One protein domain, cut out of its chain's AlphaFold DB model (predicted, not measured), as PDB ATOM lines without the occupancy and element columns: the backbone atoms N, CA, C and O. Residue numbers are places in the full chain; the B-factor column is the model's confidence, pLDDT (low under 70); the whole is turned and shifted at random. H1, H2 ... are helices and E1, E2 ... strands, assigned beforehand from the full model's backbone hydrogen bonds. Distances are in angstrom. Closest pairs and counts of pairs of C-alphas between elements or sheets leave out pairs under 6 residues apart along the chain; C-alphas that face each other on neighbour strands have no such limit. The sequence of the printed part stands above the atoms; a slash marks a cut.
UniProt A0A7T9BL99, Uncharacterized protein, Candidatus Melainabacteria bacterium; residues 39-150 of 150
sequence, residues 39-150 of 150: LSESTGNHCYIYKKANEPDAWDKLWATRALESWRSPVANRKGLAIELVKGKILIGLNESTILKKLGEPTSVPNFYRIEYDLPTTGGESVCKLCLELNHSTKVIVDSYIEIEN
ATOM      1  N   LEU A  39     -21.751   0.574  -7.606       88.50
ATOM      2  CA  LEU A  39     -21.549   1.986  -7.916       88.50
ATOM      3  C   LEU A  39     -21.245   2.770  -6.635       88.50
ATOM      4  O   LEU A  39     -21.703   2.429  -5.546       88.50
ATOM      5  N   SER A  40     -20.449   3.820  -6.778       89.06
ATOM      6  CA  SER A  40     -20.172   4.788  -5.727       89.06
ATOM      7  C   SER A  40     -21.178   5.922  -5.814       89.06
ATOM      8  O   SER A  40     -21.372   6.493  -6.889       89.06
ATOM      9  N   GLU A  41     -21.789   6.238  -4.679       89.75
ATOM     10  CA  GLU A  41     -22.689   7.372  -4.522       89.75
ATOM     11  C   GLU A  41     -21.895   8.648  -4.211       89.75
ATOM     12  O   GLU A  41     -20.924   8.635  -3.451       89.75
ATOM     13  N   SER A  42     -22.330   9.760  -4.789       87.50
ATOM     14  CA  SER A  42     -21.937  11.110  -4.398       87.50
ATOM     15  C   SER A  42     -23.166  12.011  -4.367       87.50
ATOM     16  O   SER A  42     -24.042  11.885  -5.221       87.50
ATOM     17  N   THR A  43     -23.223  12.921  -3.398       84.00
ATOM     18  CA  THR A  43     -24.334  13.858  -3.211       84.00
ATOM     19  C   THR A  43     -23.947  15.266  -3.654       84.00
ATOM     20  O   THR A  43     -22.847  15.740  -3.366       84.00
ATOM     21  N   GLY A  44     -24.854  15.959  -4.347       68.12
ATOM     22  CA  GLY A  44     -24.665  17.357  -4.740       68.12
ATOM     23  C   GLY A  44     -25.957  17.987  -5.255       68.12
ATOM     24  O   GLY A  44     -26.711  17.332  -5.960       68.12
ATOM     25  N   ASN A  45     -26.221  19.248  -4.890       68.56
ATOM     26  CA  ASN A  45     -27.354  20.058  -5.375       68.56
ATOM     27  C   ASN A  45     -28.709  19.318  -5.448       68.56
ATOM     28  O   ASN A  45     -29.361  19.336  -6.482       68.56
ATOM     29  N   HIS A  46     -29.136  18.687  -4.349       77.31
ATOM     30  CA  HIS A  46     -30.398  17.924  -4.248       77.31
ATOM     31  C   HIS A  46     -30.484  16.641  -5.096       77.31
ATOM     32  O   HIS A  46     -31.534  16.001  -5.114       77.31
ATOM     33  N   CYS A  47     -29.375  16.207  -5.696       84.19
ATOM     34  CA  CYS A  47     -29.296  14.976  -6.472       84.19
ATOM     35  C   CYS A  47     -28.343  13.952  -5.837       84.19
ATOM     36  O   CYS A  47     -27.334  14.301  -5.208       84.19
ATOM     37  N   TYR A  48     -28.642  12.675  -6.066       88.25
ATOM     38  CA  TYR A  48     -27.717  11.561  -5.872       88.25
ATOM     39  C   TYR A  48     -27.131  11.145  -7.218       88.25
ATOM     40  O   TYR A  48     -27.866  10.893  -8.172       88.25
ATOM     41  N   ILE A  49     -25.807  11.037  -7.287       91.06
ATOM     42  CA  ILE A  49     -25.077  10.593  -8.475       91.06
ATOM     43  C   ILE A  49     -24.410   9.255  -8.166       91.06
ATOM     44  O   ILE A  49     -23.628   9.160  -7.221       91.06
ATOM     45  N   TYR A  50     -24.662   8.246  -8.999       92.56
ATOM     46  CA  TYR A  50     -24.081   6.911  -8.889       92.56
ATOM     47  C   TYR A  50     -23.202   6.605 -10.096       92.56
ATOM     48  O   TYR A  50     -23.674   6.577 -11.235       92.56
ATOM     49  N   LYS A  51     -21.922   6.316  -9.849       93.69
ATOM     50  CA  LYS A  51     -20.935   6.032 -10.901       93.69
ATOM     51  C   LYS A  51     -19.984   4.907 -10.526       93.69
ATOM     52  O   LYS A  51     -19.758   4.631  -9.349       93.69
ATOM     53  N   LYS A  52     -19.370   4.263 -11.517       93.75
ATOM     54  CA  LYS A  52     -18.328   3.263 -11.257       93.75
ATOM     55  C   LYS A  52     -16.995   3.969 -10.977       93.75
ATOM     56  O   LYS A  52     -16.369   4.505 -11.890       93.75
ATOM     57  N   ALA A  53     -16.539   3.945  -9.723       88.44
ATOM     58  CA  ALA A  53     -15.277   4.583  -9.335       88.44
ATOM     59  C   ALA A  53     -14.044   3.910  -9.968       88.44
ATOM     60  O   ALA A  53     -13.159   4.594 -10.475       88.44
ATOM     61  N   ASN A  54     -14.017   2.577  -9.999       89.88
ATOM     62  CA  ASN A  54     -12.863   1.801 -10.463       89.88
ATOM     63  C   ASN A  54     -13.009   1.343 -11.924       89.88
ATOM     64  O   ASN A  54     -14.055   1.529 -12.550       89.88
ATOM     65  N   GLU A  55     -11.955   0.745 -12.478       93.56
ATOM     66  CA  GLU A  55     -12.037   0.049 -13.765       93.56
ATOM     67  C   GLU A  55     -12.939  -1.197 -13.628       93.56
ATOM     68  O   GLU A  55     -12.795  -1.938 -12.649       93.56
ATOM     69  N   PRO A  56     -13.887  -1.429 -14.553       92.81
ATOM     70  CA  PRO A  56     -14.738  -2.612 -14.521       92.81
ATOM     71  C   PRO A  56     -13.971  -3.907 -14.768       92.81
ATOM     72  O   PRO A  56     -13.098  -3.985 -15.641       92.81
ATOM     73  N   ASP A  57     -14.356  -4.947 -14.033       91.44
ATOM     74  CA  ASP A  57     -13.848  -6.297 -14.243       91.44
ATOM     75  C   ASP A  57     -14.499  -6.976 -15.469       91.44
ATOM     76  O   ASP A  57     -15.301  -6.390 -16.205       91.44
ATOM     77  N   ALA A  58     -14.119  -8.228 -15.735       88.50
ATOM     78  CA  ALA A  58     -14.643  -8.980 -16.874       88.50
ATOM     79  C   ALA A  58     -16.159  -9.244 -16.779       88.50
ATOM     80  O   ALA A  58     -16.832  -9.302 -17.811       88.50
ATOM     81  N   TRP A  59     -16.701  -9.388 -15.567       83.69
ATOM     82  CA  TRP A  59     -18.124  -9.627 -15.345       83.69
ATOM     83  C   TRP A  59     -18.942  -8.363 -15.581       83.69
ATOM     84  O   TRP A  59     -19.938  -8.422 -16.304       83.69
ATOM     85  N   ASP A  60     -18.485  -7.226 -15.058       89.00
ATOM     86  CA  ASP A  60     -19.085  -5.916 -15.313       89.00
ATOM     87  C   ASP A  60     -19.134  -5.631 -16.827       89.00
ATOM     88  O   ASP A  60     -20.164  -5.220 -17.363       89.00
ATOM     89  N   LYS A  61     -18.042  -5.914 -17.555       92.31
ATOM     90  CA  LYS A  61     -17.968  -5.730 -19.018       92.31
ATOM     91  C   LYS A  61     -18.924  -6.655 -19.779       92.31
ATOM     92  O   LYS A  61     -19.580  -6.215 -20.732       92.31
ATOM     93  N   LEU A  62     -19.036  -7.919 -19.364       88.00
ATOM     94  CA  LEU A  62     -19.959  -8.884 -19.969       88.00
ATOM     95  C   LEU A  62     -21.415  -8.429 -19.809       88.00
ATOM     96  O   LEU A  62     -22.158  -8.379 -20.793       88.00
ATOM     97  N   TRP A  63     -21.821  -8.072 -18.590       87.75
ATOM     98  CA  TRP A  63     -23.194  -7.654 -18.310       87.75
ATOM     99  C   TRP A  63     -23.543  -6.321 -18.957       87.75
ATOM    100  O   TRP A  63     -24.630  -6.200 -19.522       87.75
ATOM    101  N   ALA A  64     -22.612  -5.370 -19.002       93.94
ATOM    102  CA  ALA A  64     -22.799  -4.127 -19.742       93.94
ATOM    103  C   ALA A  64     -23.001  -4.369 -21.246       93.94
ATOM    104  O   ALA A  64     -23.853  -3.735 -21.867       93.94
ATOM    105  N   THR A  65     -22.281  -5.332 -21.831       93.69
ATOM    106  CA  THR A  65     -22.477  -5.727 -23.237       93.69
ATOM    107  C   THR A  65     -23.891  -6.255 -23.463       93.69
ATOM    108  O   THR A  65     -24.600  -5.777 -24.349       93.69
ATOM    109  N   ARG A  66     -24.348  -7.177 -22.607       87.50
ATOM    110  CA  ARG A  66     -25.719  -7.713 -22.661       87.50
ATOM    111  C   ARG A  66     -26.779  -6.641 -22.435       87.50
ATOM    112  O   ARG A  66     -27.826  -6.664 -23.086       87.50
ATOM    113  N   ALA A  67     -26.512  -5.696 -21.540       92.12
ATOM    114  CA  ALA A  67     -27.411  -4.589 -21.267       92.12
ATOM    115  C   ALA A  67     -27.557  -3.670 -22.484       92.12
ATOM    116  O   ALA A  67     -28.674  -3.294 -22.836       92.12
ATOM    117  N   LEU A  68     -26.453  -3.386 -23.176       95.12
ATOM    118  CA  LEU A  68     -26.444  -2.582 -24.395       95.12
ATOM    119  C   LEU A  68     -27.209  -3.258 -25.539       95.12
ATOM    120  O   LEU A  68     -27.982  -2.600 -26.231       95.12
ATOM    121  N   GLU A  69     -27.029  -4.570 -25.711       92.31
ATOM    122  CA  GLU A  69     -27.787  -5.384 -26.677       92.31
ATOM    123  C   GLU A  69     -29.294  -5.376 -26.378       92.31
ATOM    124  O   GLU A  69     -30.118  -5.357 -27.292       92.31
ATOM    125  N   SER A  70     -29.655  -5.356 -25.095       90.62
ATOM    126  CA  SER A  70     -31.040  -5.468 -24.631       90.62
ATOM    127  C   SER A  70     -31.758  -4.126 -24.476       90.62
ATOM    128  O   SER A  70     -32.962  -4.118 -24.225       90.62
ATOM    129  N   TRP A  71     -31.062  -2.995 -24.631       93.38
ATOM    130  CA  TRP A  71     -31.583  -1.661 -24.306       93.38
ATOM    131  C   TRP A  71     -32.906  -1.322 -24.998       93.38
ATOM    132  O   TRP A  71     -33.828  -0.782 -24.387       93.38
ATOM    133  N   ARG A  72     -33.015  -1.667 -26.283       88.25
ATOM    134  CA  ARG A  72     -34.195  -1.375 -27.108       88.25
ATOM    135  C   ARG A  72     -35.341  -2.368 -26.917       88.25
ATOM    136  O   ARG A  72     -36.381  -2.219 -27.554       88.25
ATOM    137  N   SER A  73     -35.172  -3.377 -26.065       86.06
ATOM    138  CA  SER A  73     -36.232  -4.336 -25.778       86.06
ATOM    139  C   SER A  73     -37.363  -3.663 -24.987       86.06
ATOM    140  O   SER A  73     -37.106  -3.105 -23.919       86.06
ATOM    141  N   PRO A  74     -38.625  -3.731 -25.453       78.69
ATOM    142  CA  PRO A  74     -39.751  -3.075 -24.786       78.69
ATOM    143  C   PRO A  74     -40.106  -3.705 -23.431       78.69
ATOM    144  O   PRO A  74     -40.778  -3.075 -22.622       78.69
ATOM    145  N   VAL A  75     -39.660  -4.939 -23.176       79.81
ATOM    146  CA  VAL A  75     -39.929  -5.678 -21.930       79.81
ATOM    147  C   VAL A  75     -38.774  -5.610 -20.930       79.81
ATOM    148  O   VAL A  75     -38.879  -6.154 -19.830       79.81
ATOM    149  N   ALA A  76     -37.651  -4.982 -21.292       79.00
ATOM    150  CA  ALA A  76     -36.494  -4.910 -20.415       79.00
ATOM    151  C   ALA A  76     -36.644  -3.810 -19.356       79.00
ATOM    152  O   ALA A  76     -37.130  -2.709 -19.618       79.00
ATOM    153  N   ASN A  77     -36.158  -4.093 -18.147       84.00
ATOM    154  CA  ASN A  77     -36.073  -3.095 -17.089       84.00
ATOM    155  C   ASN A  77     -34.954  -2.087 -17.400       84.00
ATOM    156  O   ASN A  77     -33.798  -2.321 -17.040       84.00
ATOM    157  N   ARG A  78     -35.305  -0.958 -18.029       87.25
ATOM    158  CA  ARG A  78     -34.350   0.092 -18.431       87.25
ATOM    159  C   ARG A  78     -33.463   0.584 -17.287       87.25
ATOM    160  O   ARG A  78     -32.274   0.777 -17.512       87.25
ATOM    161  N   LYS A  79     -33.996   0.714 -16.066       88.50
ATOM    162  CA  LYS A  79     -33.208   1.131 -14.893       88.50
ATOM    163  C   LYS A  79     -32.103   0.121 -14.576       88.50
ATOM    164  O   LYS A  79     -30.948   0.493 -14.412       88.50
ATOM    165  N   GLY A  80     -32.443  -1.170 -14.568       87.12
ATOM    166  CA  GLY A  80     -31.467  -2.244 -14.367       87.12
ATOM    167  C   GLY A  80     -30.411  -2.288 -15.472       87.12
ATOM    168  O   GLY A  80     -29.228  -2.405 -15.180       87.12
ATOM    169  N   LEU A  81     -30.822  -2.117 -16.733       91.38
ATOM    170  CA  LEU A  81     -29.875  -2.056 -17.849       91.38
ATOM    171  C   LEU A  81     -28.916  -0.867 -17.720       91.38
ATOM    172  O   LEU A  81     -27.716  -1.037 -17.903       91.38
ATOM    173  N   ALA A  82     -29.425   0.318 -17.379       94.38
ATOM    174  CA  ALA A  82     -28.616   1.523 -17.212       94.38
ATOM    175  C   ALA A  82     -27.539   1.354 -16.132       94.38
ATOM    176  O   ALA A  82     -26.393   1.744 -16.337       94.38
ATOM    177  N   ILE A  83     -27.884   0.713 -15.014       92.06
ATOM    178  CA  ILE A  83     -26.931   0.403 -13.944       92.06
ATOM    179  C   ILE A  83     -25.794  -0.477 -14.468       92.06
ATOM    180  O   ILE A  83     -24.627  -0.163 -14.238       92.06
ATOM    181  N   GLU A  84     -26.108  -1.541 -15.208       93.81
ATOM    182  CA  GLU A  84     -25.086  -2.426 -15.779       93.81
ATOM    183  C   GLU A  84     -24.222  -1.706 -16.828       93.81
ATOM    184  O   GLU A  84     -23.004  -1.885 -16.853       93.81
ATOM    185  N   LEU A  85     -24.808  -0.814 -17.638       96.25
ATOM    186  CA  LEU A  85     -24.059   0.034 -18.577       96.25
ATOM    187  C   LEU A  85     -23.046   0.941 -17.862       96.25
ATOM    188  O   LEU A  85     -21.904   1.054 -18.315       96.25
ATOM    189  N   VAL A  86     -23.451   1.571 -16.754       96.69
ATOM    190  CA  VAL A  86     -22.582   2.434 -15.936       96.69
ATOM    191  C   VAL A  86     -21.501   1.611 -15.239       96.69
ATOM    192  O   VAL A  86     -20.334   2.002 -15.255       96.69
ATOM    193  N   LYS A  87     -21.845   0.443 -14.679       93.88
ATOM    194  CA  LYS A  87     -20.872  -0.461 -14.047       93.88
ATOM    195  C   LYS A  87     -19.762  -0.855 -15.005       93.88
ATOM    196  O   LYS A  87     -18.598  -0.692 -14.661       93.88
ATOM    197  N   GLY A  88     -20.114  -1.334 -16.199       94.81
ATOM    198  CA  GLY A  88     -19.138  -1.813 -17.177       94.81
ATOM    199  C   GLY A  88     -18.457  -0.727 -18.003       94.81
ATOM    200  O   GLY A  88     -17.630  -1.075 -18.844       94.81
ATOM    201  N   LYS A  89     -18.792   0.559 -17.801       95.75
ATOM    202  CA  LYS A  89     -18.242   1.716 -18.539       95.75
ATOM    203  C   LYS A  89     -18.243   1.548 -20.068       95.75
ATOM    204  O   LYS A  89     -17.471   2.192 -20.768       95.75
ATOM    205  N   ILE A  90     -19.132   0.710 -20.609       96.06
ATOM    206  CA  ILE A  90     -19.088   0.280 -22.020       96.06
ATOM    207  C   ILE A  90     -19.427   1.405 -23.008       96.06
ATOM    208  O   ILE A  90     -19.148   1.306 -24.200       96.06
ATOM    209  N   LEU A  91     -20.065   2.466 -22.513       96.56
ATOM    210  CA  LEU A  91     -20.436   3.628 -23.311       96.56
ATOM    211  C   LEU A  91     -19.280   4.624 -23.458       96.56
ATOM    212  O   LEU A  91     -19.274   5.384 -24.422       96.56
ATOM    213  N   ILE A  92     -18.304   4.609 -22.541       95.94
ATOM    214  CA  ILE A  92     -17.151   5.515 -22.566       95.94
ATOM    215  C   ILE A  92     -16.292   5.203 -23.796       95.94
ATOM    216  O   ILE A  92     -16.033   4.046 -24.120       95.94
ATOM    217  N   GLY A  93     -15.859   6.246 -24.501       95.69
ATOM    218  CA  GLY A  93     -15.093   6.123 -25.741       95.69
ATOM    219  C   GLY A  93     -15.951   5.954 -27.001       95.69
ATOM    220  O   GLY A  93     -15.427   6.081 -28.107       95.69
ATOM    221  N   LEU A  94     -17.264   5.730 -26.872       95.88
ATOM    222  CA  LEU A  94     -18.173   5.752 -28.019       95.88
ATOM    223  C   LEU A  94     -18.482   7.195 -28.423       95.88
ATOM    224  O   LEU A  94     -18.597   8.079 -27.579       95.88
ATOM    225  N   ASN A  95     -18.644   7.439 -29.722       95.62
ATOM    226  CA  ASN A  95     -19.119   8.732 -30.210       95.62
ATOM    227  C   ASN A  95     -20.650   8.843 -30.125       95.62
ATOM    228  O   ASN A  95     -21.369   7.838 -30.104       95.62
ATOM    229  N   GLU A  96     -21.139  10.080 -30.120       93.69
ATOM    230  CA  GLU A  96     -22.561  10.423 -30.044       93.69
ATOM    231  C   GLU A  96     -23.413   9.666 -31.072       93.69
ATOM    232  O   GLU A  96     -24.410   9.042 -30.715       93.69
ATOM    233  N   SER A  97     -22.994   9.612 -32.340       94.06
ATOM    234  CA  SER A  97     -23.769   8.932 -33.389       94.06
ATOM    235  C   SER A  97     -23.916   7.425 -33.140       94.06
ATOM    236  O   SER A  97     -24.979   6.847 -33.388       94.06
ATOM    237  N   THR A  98     -22.885   6.774 -32.593       95.44
ATOM    238  CA  THR A  98     -22.936   5.359 -32.197       95.44
ATOM    239  C   THR A  98     -23.872   5.151 -31.012       95.44
ATOM    240  O   THR A  98     -24.620   4.170 -30.995       95.44
ATOM    241  N   ILE A  99     -23.863   6.070 -30.044       94.38
ATOM    242  CA  ILE A  99     -24.771   6.040 -28.896       94.38
ATOM    243  C   ILE A  99     -26.220   6.180 -29.351       94.38
ATOM    244  O   ILE A  99     -27.020   5.306 -29.032       94.38
ATOM    245  N   LEU A 100     -26.550   7.174 -30.176       93.81
ATOM    246  CA  LEU A 100     -27.910   7.368 -30.693       93.81
ATOM    247  C   LEU A 100     -28.392   6.146 -31.491       93.81
ATOM    248  O   LEU A 100     -29.526   5.682 -31.343       93.81
ATOM    249  N   LYS A 101     -27.500   5.519 -32.268       95.31
ATOM    250  CA  LYS A 101     -27.812   4.271 -32.980       95.31
ATOM    251  C   LYS A 101     -28.076   3.087 -32.044       95.31
ATOM    252  O   LYS A 101     -28.855   2.207 -32.404       95.31
ATOM    253  N   LYS A 102     -27.439   3.026 -30.873       94.31
ATOM    254  CA  LYS A 102     -27.592   1.919 -29.913       94.31
ATOM    255  C   LYS A 102     -28.729   2.164 -28.924       94.31
ATOM    256  O   LYS A 102     -29.614   1.323 -28.792       94.31
ATOM    257  N   LEU A 103     -28.749   3.324 -28.279       94.88
ATOM    258  CA  LEU A 103     -29.695   3.664 -27.219       94.88
ATOM    259  C   LEU A 103     -30.983   4.312 -27.745       94.88
ATOM    260  O   LEU A 103     -32.032   4.173 -27.122       94.88
ATOM    261  N   GLY A 104     -30.937   4.911 -28.937       93.69
ATOM    262  CA  GLY A 104     -32.044   5.697 -29.484       93.69
ATOM    263  C   GLY A 104     -31.938   7.173 -29.114       93.69
ATOM    264  O   GLY A 104     -30.938   7.607 -28.536       93.69
ATOM    265  N   GLU A 105     -32.982   7.916 -29.470       93.75
ATOM    266  CA  GLU A 105     -33.097   9.333 -29.133       93.75
ATOM    267  C   GLU A 105     -33.124   9.526 -27.611       93.75
ATOM    268  O   GLU A 105     -33.794   8.754 -26.911       93.75
ATOM    269  N   PRO A 106     -32.389  10.516 -27.090       94.62
ATOM    270  CA  PRO A 106     -32.403  10.829 -25.677       94.62
ATOM    271  C   PRO A 106     -33.698  11.513 -25.268       94.62
ATOM    272  O   PRO A 106     -34.410  12.093 -26.089       94.62
ATOM    273  N   THR A 107     -33.986  11.466 -23.973       94.44
ATOM    274  CA  THR A 107     -35.117  12.203 -23.412       94.44
ATOM    275  C   THR A 107     -34.827  13.699 -23.387       94.44
ATOM    276  O   THR A 107     -35.694  14.507 -23.718       94.44
ATOM    277  N   SER A 108     -33.597  14.071 -23.035       93.81
ATOM    278  CA  SER A 108     -33.166  15.463 -22.956       93.81
ATOM    279  C   SER A 108     -31.686  15.620 -23.289       93.81
ATOM    280  O   SER A 108     -30.866  14.716 -23.122       93.81
ATOM    281  N   VAL A 109     -31.358  16.817 -23.773       92.25
ATOM    282  CA  VAL A 109     -29.993  17.277 -24.040       92.25
ATOM    283  C   VAL A 109     -29.861  18.649 -23.372       92.25
ATOM    284  O   VAL A 109     -30.036  19.674 -24.032       92.25
ATOM    285  N   PRO A 110     -29.672  18.700 -22.038       87.25
ATOM    286  CA  PRO A 110     -29.695  19.958 -21.284       87.25
ATOM    287  C   PRO A 110     -28.594  20.931 -21.718       87.25
ATOM    288  O   PRO A 110     -28.726  22.143 -21.558       87.25
ATOM    289  N   ASN A 111     -27.497  20.418 -22.273       89.06
ATOM    290  CA  ASN A 111     -26.426  21.210 -22.854       89.06
ATOM    291  C   ASN A 111     -25.708  20.403 -23.952       89.06
ATOM    292  O   ASN A 111     -25.915  19.202 -24.100       89.06
ATOM    293  N   PHE A 112     -24.828  21.053 -24.719       81.50
ATOM    294  CA  PHE A 112     -24.126  20.436 -25.857       81.50
ATOM    295  C   PHE A 112     -23.199  19.259 -25.506       81.50
ATOM    296  O   PHE A 112     -22.623  18.662 -26.421       81.50
ATOM    297  N   TYR A 113     -22.980  18.982 -24.225       90.25
ATOM    298  CA  TYR A 113     -22.037  17.986 -23.738       90.25
ATOM    299  C   TYR A 113     -22.680  16.966 -22.795       90.25
ATOM    300  O   TYR A 113     -21.963  16.122 -22.280       90.25
ATOM    301  N   ARG A 114     -24.004  16.979 -22.610       94.44
ATOM    302  CA  ARG A 114     -24.710  16.034 -21.744       94.44
ATOM    303  C   ARG A 114     -25.958  15.509 -22.434       94.44
ATOM    304  O   ARG A 114     -26.782  16.280 -22.922       94.44
ATOM    305  N   ILE A 115     -26.090  14.189 -22.444       95.69
ATOM    306  CA  ILE A 115     -27.239  13.459 -22.980       95.69
ATOM    307  C   ILE A 115     -27.902  12.694 -21.836       95.69
ATOM    308  O   ILE A 115     -27.215  12.064 -21.032       95.69
ATOM    309  N   GLU A 116     -29.232  12.723 -21.781       96.31
ATOM    310  CA  GLU A 116     -30.007  12.118 -20.699       96.31
ATOM    311  C   GLU A 116     -31.085  11.173 -21.226       96.31
ATOM    312  O   GLU A 116     -31.810  11.479 -22.175       96.31
ATOM    313  N   TYR A 117     -31.219  10.028 -20.562       95.06
ATOM    314  CA  TYR A 117     -32.301   9.078 -20.780       95.06
ATOM    315  C   TYR A 117     -33.072   8.887 -19.479       95.06
ATOM    316  O   TYR A 117     -32.519   8.372 -18.505       95.06
ATOM    317  N   ASP A 118     -34.352   9.243 -19.488       92.81
ATOM    318  CA  ASP A 118     -35.237   9.005 -18.351       92.81
ATOM    319  C   ASP A 118     -35.420   7.502 -18.127       92.81
ATOM    320  O   ASP A 118     -35.704   6.714 -19.042       92.81
ATOM    321  N   LEU A 119     -35.257   7.102 -16.874       90.56
ATOM    322  CA  LEU A 119     -35.400   5.738 -16.407       90.56
ATOM    323  C   LEU A 119     -36.697   5.621 -15.602       90.56
ATOM    324  O   LEU A 119     -37.077   6.552 -14.894       90.56
ATOM    325  N   PRO A 120     -37.383   4.468 -15.668       83.19
ATOM    326  CA  PRO A 120     -38.556   4.240 -14.839       83.19
ATOM    327  C   PRO A 120     -38.176   4.350 -13.357       83.19
ATOM    328  O   PRO A 120     -37.230   3.697 -12.910       83.19
ATOM    329  N   THR A 121     -38.922   5.158 -12.608       75.56
ATOM    330  CA  THR A 121     -38.722   5.352 -11.170       75.56
ATOM    331  C   THR A 121     -39.375   4.226 -10.371       75.56
ATOM    332  O   THR A 121     -40.369   3.620 -10.786       75.56
ATOM    333  N   THR A 122     -38.814   3.912  -9.203       66.31
ATOM    334  CA  THR A 122     -39.431   2.980  -8.252       66.31
ATOM    335  C   THR A 122     -39.364   3.559  -6.852       66.31
ATOM    336  O   THR A 122     -38.273   3.848  -6.388       66.31
ATOM    337  N   GLY A 123     -40.501   3.643  -6.155       55.53
ATOM    338  CA  GLY A 123     -40.548   3.937  -4.719       55.53
ATOM    339  C   GLY A 123     -39.929   5.280  -4.308       55.53
ATOM    340  O   GLY A 123     -38.799   5.315  -3.845       55.53
ATOM    341  N   GLY A 124     -40.701   6.367  -4.395       58.88
ATOM    342  CA  GLY A 124     -40.358   7.669  -3.799       58.88
ATOM    343  C   GLY A 124     -39.366   8.538  -4.579       58.88
ATOM    344  O   GLY A 124     -39.247   9.710  -4.253       58.88
ATOM    345  N   GLU A 125     -38.699   8.004  -5.605       68.88
ATOM    346  CA  GLU A 125     -37.829   8.771  -6.508       68.88
ATOM    347  C   GLU A 125     -38.656   9.685  -7.426       68.88
ATOM    348  O   GLU A 125     -39.562   9.209  -8.122       68.88
ATOM    349  N   SER A 126     -38.312  10.974  -7.460       71.38
ATOM    350  CA  SER A 126     -38.976  11.986  -8.289       71.38
ATOM    351  C   SER A 126     -38.609  11.802  -9.760       71.38
ATOM    352  O   SER A 126     -39.487  11.671 -10.615       71.38
ATOM    353  N   VAL A 127     -37.305  11.734 -10.050       84.56
ATOM    354  CA  VAL A 127     -36.758  11.558 -11.403       84.56
ATOM    355  C   VAL A 127     -35.469  10.739 -11.330       84.56
ATOM    356  O   VAL A 127     -34.614  10.995 -10.486       84.56
ATOM    357  N   CYS A 128     -35.314   9.751 -12.217       90.00
ATOM    358  CA  CYS A 128     -34.104   8.934 -12.341       90.00
ATOM    359  C   CYS A 128     -33.630   8.948 -13.798       90.00
ATOM    360  O   CYS A 128     -34.410   8.636 -14.695       90.00
ATOM    361  N   LYS A 129     -32.353   9.254 -14.039       93.56
ATOM    362  CA  LYS A 129     -31.781   9.420 -15.385       93.56
ATOM    363  C   LYS A 129     -30.485   8.638 -15.556       93.56
ATOM    364  O   LYS A 129     -29.681   8.554 -14.634       93.56
ATOM    365  N   LEU A 130     -30.260   8.101 -16.754       95.69
ATOM    366  CA  LEU A 130     -28.922   7.757 -17.235       95.69
ATOM    367  C   LEU A 130     -28.339   8.988 -17.926       95.69
ATOM    368  O   LEU A 130     -28.884   9.436 -18.935       95.69
ATOM    369  N   CYS A 131     -27.228   9.488 -17.409       96.25
ATOM    370  CA  CYS A 131     -26.542  10.667 -17.915       96.25
ATOM    371  C   CYS A 131     -25.230  10.253 -18.582       96.25
ATOM    372  O   CYS A 131     -24.466   9.455 -18.030       96.25
ATOM    373  N   LEU A 132     -24.977  10.793 -19.772       97.44
ATOM    374  CA  LEU A 132     -23.747  10.593 -20.534       97.44
ATOM    375  C   LEU A 132     -23.095  11.950 -20.781       97.44
ATOM    376  O   LEU A 132     -23.713  12.826 -21.384       97.44
ATOM    377  N   GLU A 133     -21.847  12.098 -20.350       96.62
ATOM    378  CA  GLU A 133     -21.051  13.304 -20.584       96.62
ATOM    379  C   GLU A 133     -20.191  13.114 -21.823       96.62
ATOM    380  O   GLU A 133     -19.526  12.089 -21.985       96.62
ATOM    381  N   LEU A 134     -20.166  14.118 -22.686       96.56
ATOM    382  CA  LEU A 134     -19.440  14.130 -23.942       96.56
ATOM    383  C   LEU A 134     -18.281  15.111 -23.868       96.56
ATOM    384  O   LEU A 134     -18.401  16.242 -23.404       96.56
ATOM    385  N   ASN A 135     -17.154  14.718 -24.444       95.88
ATOM    386  CA  ASN A 135     -16.092  15.656 -24.738       95.88
ATOM    387  C   ASN A 135     -16.599  16.723 -25.725       95.88
ATOM    388  O   ASN A 135     -17.076  16.397 -26.815       95.88
ATOM    389  N   HIS A 136     -16.434  17.995 -25.362       88.75
ATOM    390  CA  HIS A 136     -16.921  19.139 -26.136       88.75
ATOM    391  C   HIS A 136     -16.503  19.128 -27.610       88.75
ATOM    392  O   HIS A 136     -17.302  19.495 -28.473       88.75
ATOM    393  N   SER A 137     -15.265  18.724 -27.898       91.31
ATOM    394  CA  SER A 137     -14.687  18.802 -29.241       91.31
ATOM    395  C   SER A 137     -14.930  17.538 -30.054       91.31
ATOM    396  O   SER A 137     -15.241  17.617 -31.237       91.31
ATOM    397  N   THR A 138     -14.779  16.367 -29.434       93.31
ATOM    398  CA  THR A 138     -14.804  15.082 -30.154       93.31
ATOM    399  C   THR A 138     -16.172  14.411 -30.160       93.31
ATOM    400  O   THR A 138     -16.368  13.469 -30.924       93.31
ATOM    401  N   LYS A 139     -17.115  14.875 -29.325       93.44
ATOM    402  CA  LYS A 139     -18.432  14.241 -29.130       93.44
ATOM    403  C   LYS A 139     -18.328  12.759 -28.754       93.44
ATOM    404  O   LYS A 139     -19.182  11.944 -29.099       93.44
ATOM    405  N   VAL A 140     -17.254  12.410 -28.053       96.50
ATOM    406  CA  VAL A 140     -17.014  11.084 -27.481       96.50
ATOM    407  C   VAL A 140     -17.459  11.090 -26.027       96.50
ATOM    408  O   VAL A 140     -17.162  12.046 -25.313       96.50
ATOM    409  N   ILE A 141     -18.142  10.035 -25.585       96.69
ATOM    410  CA  ILE A 141     -18.534   9.879 -24.185       96.69
ATOM    411  C   ILE A 141     -17.277   9.768 -23.318       96.69
ATOM    412  O   ILE A 141     -16.436   8.894 -23.543       96.69
ATOM    413  N   VAL A 142     -17.164  10.638 -22.321       96.75
ATOM    414  CA  VAL A 142     -16.067  10.658 -21.343       96.75
ATOM    415  C   VAL A 142     -16.492  10.149 -19.974       96.75
ATOM    416  O   VAL A 142     -15.642   9.665 -19.232       96.75
ATOM    417  N   ASP A 143     -17.784  10.218 -19.652       95.62
ATOM    418  CA  ASP A 143     -18.318   9.701 -18.396       95.62
ATOM    419  C   ASP A 143     -19.760   9.207 -18.562       95.62
ATOM    420  O   ASP A 143     -20.486   9.630 -19.468       95.62
ATOM    421  N   SER A 144     -20.169   8.303 -17.677       96.56
ATOM    422  CA  SER A 144     -21.546   7.837 -17.566       96.56
ATOM    423  C   SER A 144     -21.924   7.584 -16.109       96.56
ATOM    424  O   SER A 144     -21.166   6.992 -15.339       96.56
ATOM    425  N   TYR A 145     -23.119   8.019 -15.727       95.44
ATOM    426  CA  TYR A 145     -23.613   7.886 -14.359       95.44
ATOM    427  C   TYR A 145     -25.139   7.836 -14.309       95.44
ATOM    428  O   TYR A 145     -25.824   8.186 -15.270       95.44
ATOM    429  N   ILE A 146     -25.667   7.372 -13.178       94.31
ATOM    430  CA  ILE A 146     -27.087   7.503 -12.856       94.31
ATOM    431  C   ILE A 146     -27.268   8.722 -11.966       94.31
ATOM    432  O   ILE A 146     -26.558   8.861 -10.973       94.31
ATOM    433  N   GLU A 147     -28.224   9.572 -12.305       92.62
ATOM    434  CA  GLU A 147     -28.628  10.717 -11.495       92.62
ATOM    435  C   GLU A 147     -30.051  10.497 -10.979       92.62
ATOM    436  O   GLU A 147     -30.931  10.059 -11.726       92.62
ATOM    437  N   ILE A 148     -30.269  10.768  -9.694       88.81
ATOM    438  CA  ILE A 148     -31.583  10.737  -9.050       88.81
ATOM    439  C   ILE A 148     -31.830  12.101  -8.418       88.81
ATOM    440  O   ILE A 148     -31.070  12.515  -7.542       88.81
ATOM    441  N   GLU A 149     -32.886  12.779  -8.851       84.00
ATOM    442  CA  GLU A 149     -33.342  14.045  -8.274       84.00
ATOM    443  C   GLU A 149     -34.328  13.744  -7.128       84.00
ATOM    444  O   GLU A 149     -35.237  12.922  -7.302       84.00
ATOM    445  N   ASN A 150     -34.136  14.380  -5.964       66.75
ATOM    446  CA  ASN A 150     -35.096  14.337  -4.848       66.75
ATOM    447  C   ASN A 150     -36.165  15.414  -4.994       66.75
ATOM    448  O   ASN A 150     -35.793  16.600  -5.123       66.75
TER     449      ASN A 150
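What this domain is: This is residues 39 to 150 of the 150 residues of an uncharacterized protein of Candidatus Melainabacteria bacterium (UniProt A0A7T9BL99). A twisted sheet of six antiparallel strands has H2 packed slantwise over one face, with H1 folded back beyond H2 as a helical hairpin; the short H3 sits near one end of E5 and E6. The E1-E2 hairpin makes one edge of the sheet, and E3 makes the other. The printed part has 112 residues with three named helices and six named strands, in the order E1 E2 H1 H2 H3 E3 E4 E5 E6; across the sheet the order is E1 E2 E6 E5 E4 E3. The class is mixed, helices and strands, and the whole is compact and rounded, with a radius of gyration of the C-alphas of 13.2 A and spans of 32 by 31 by 30 A.

Where its parts are: E1, residues 40 to 44, begins at C-alpha 40 (-20.172, 4.788, -5.727), and E2 is residues 47 to 51. H1, residues 58 to 70, is 18.5 A long and begins at C-alpha 58 (-14.643, -8.980, -16.874). H2 is residues 78 to 87, 14.2 A, and H3 is residues 96 to 103, 10.2 A. E3, residues 108 to 111, and E4, residues 114 to 119, follow. E5, residues 127 to 134, is 21.5 A long. E6, residues 141 to 149, is 22.1 A long and ends at C-alpha 149 (-33.342, 14.045, -8.274).

How they stand to each other: In the hairpin E1 and E2, N 42 and O 49 are 2.8 A apart. E2 is the antiparallel neighbour of E6, with N 50 to O 146 at 2.8 A. E3 E4 E5 E6 form a meander, each strand the antiparallel neighbour of the one before; N 116 to O 108 is 2.9 A, N 117 to O 130 is 2.9 A and N 131 to O 145 is 2.9 A. The helices H2 and H3 on one face of the sheet make two layers with it. H2 lies over E6 and E5 at a height over the sheet of 8.1 A, slantwise to the strands, at 40 degrees to E5 on the local plane; the closest C-alphas of H2 and E6 are those of Val 86 and Ser 144, 5.7 A. H1 is not on the sheet but touches H2, with the closest C-alphas, those of Ala 64 and Leu 85, 4.5 A apart; they run opposite ways at a shallow tilt of 34 degrees, only just short of steep. H1 only just touches H3, with 3 pairs of C-alphas within 8 A, made by residues 68 to 69 of H1 alone; the closest C-alphas are those of Leu 68 and Lys 102, 7.2 A, and the two helices are about perpendicular at 79 degrees. H2 and H3 are apart. In H1, H2 and H3 every O i to N i+4 pair is within hydrogen-bond range.

The domain as a whole: The two C-alphas farthest apart are those of Gly 123 and Ser 137, 38.6 A. The printed part has no cut, and no link is long. Its mean pLDDT is 89.6; residues 44 to 45, 122 to 125 and 150 are under 70.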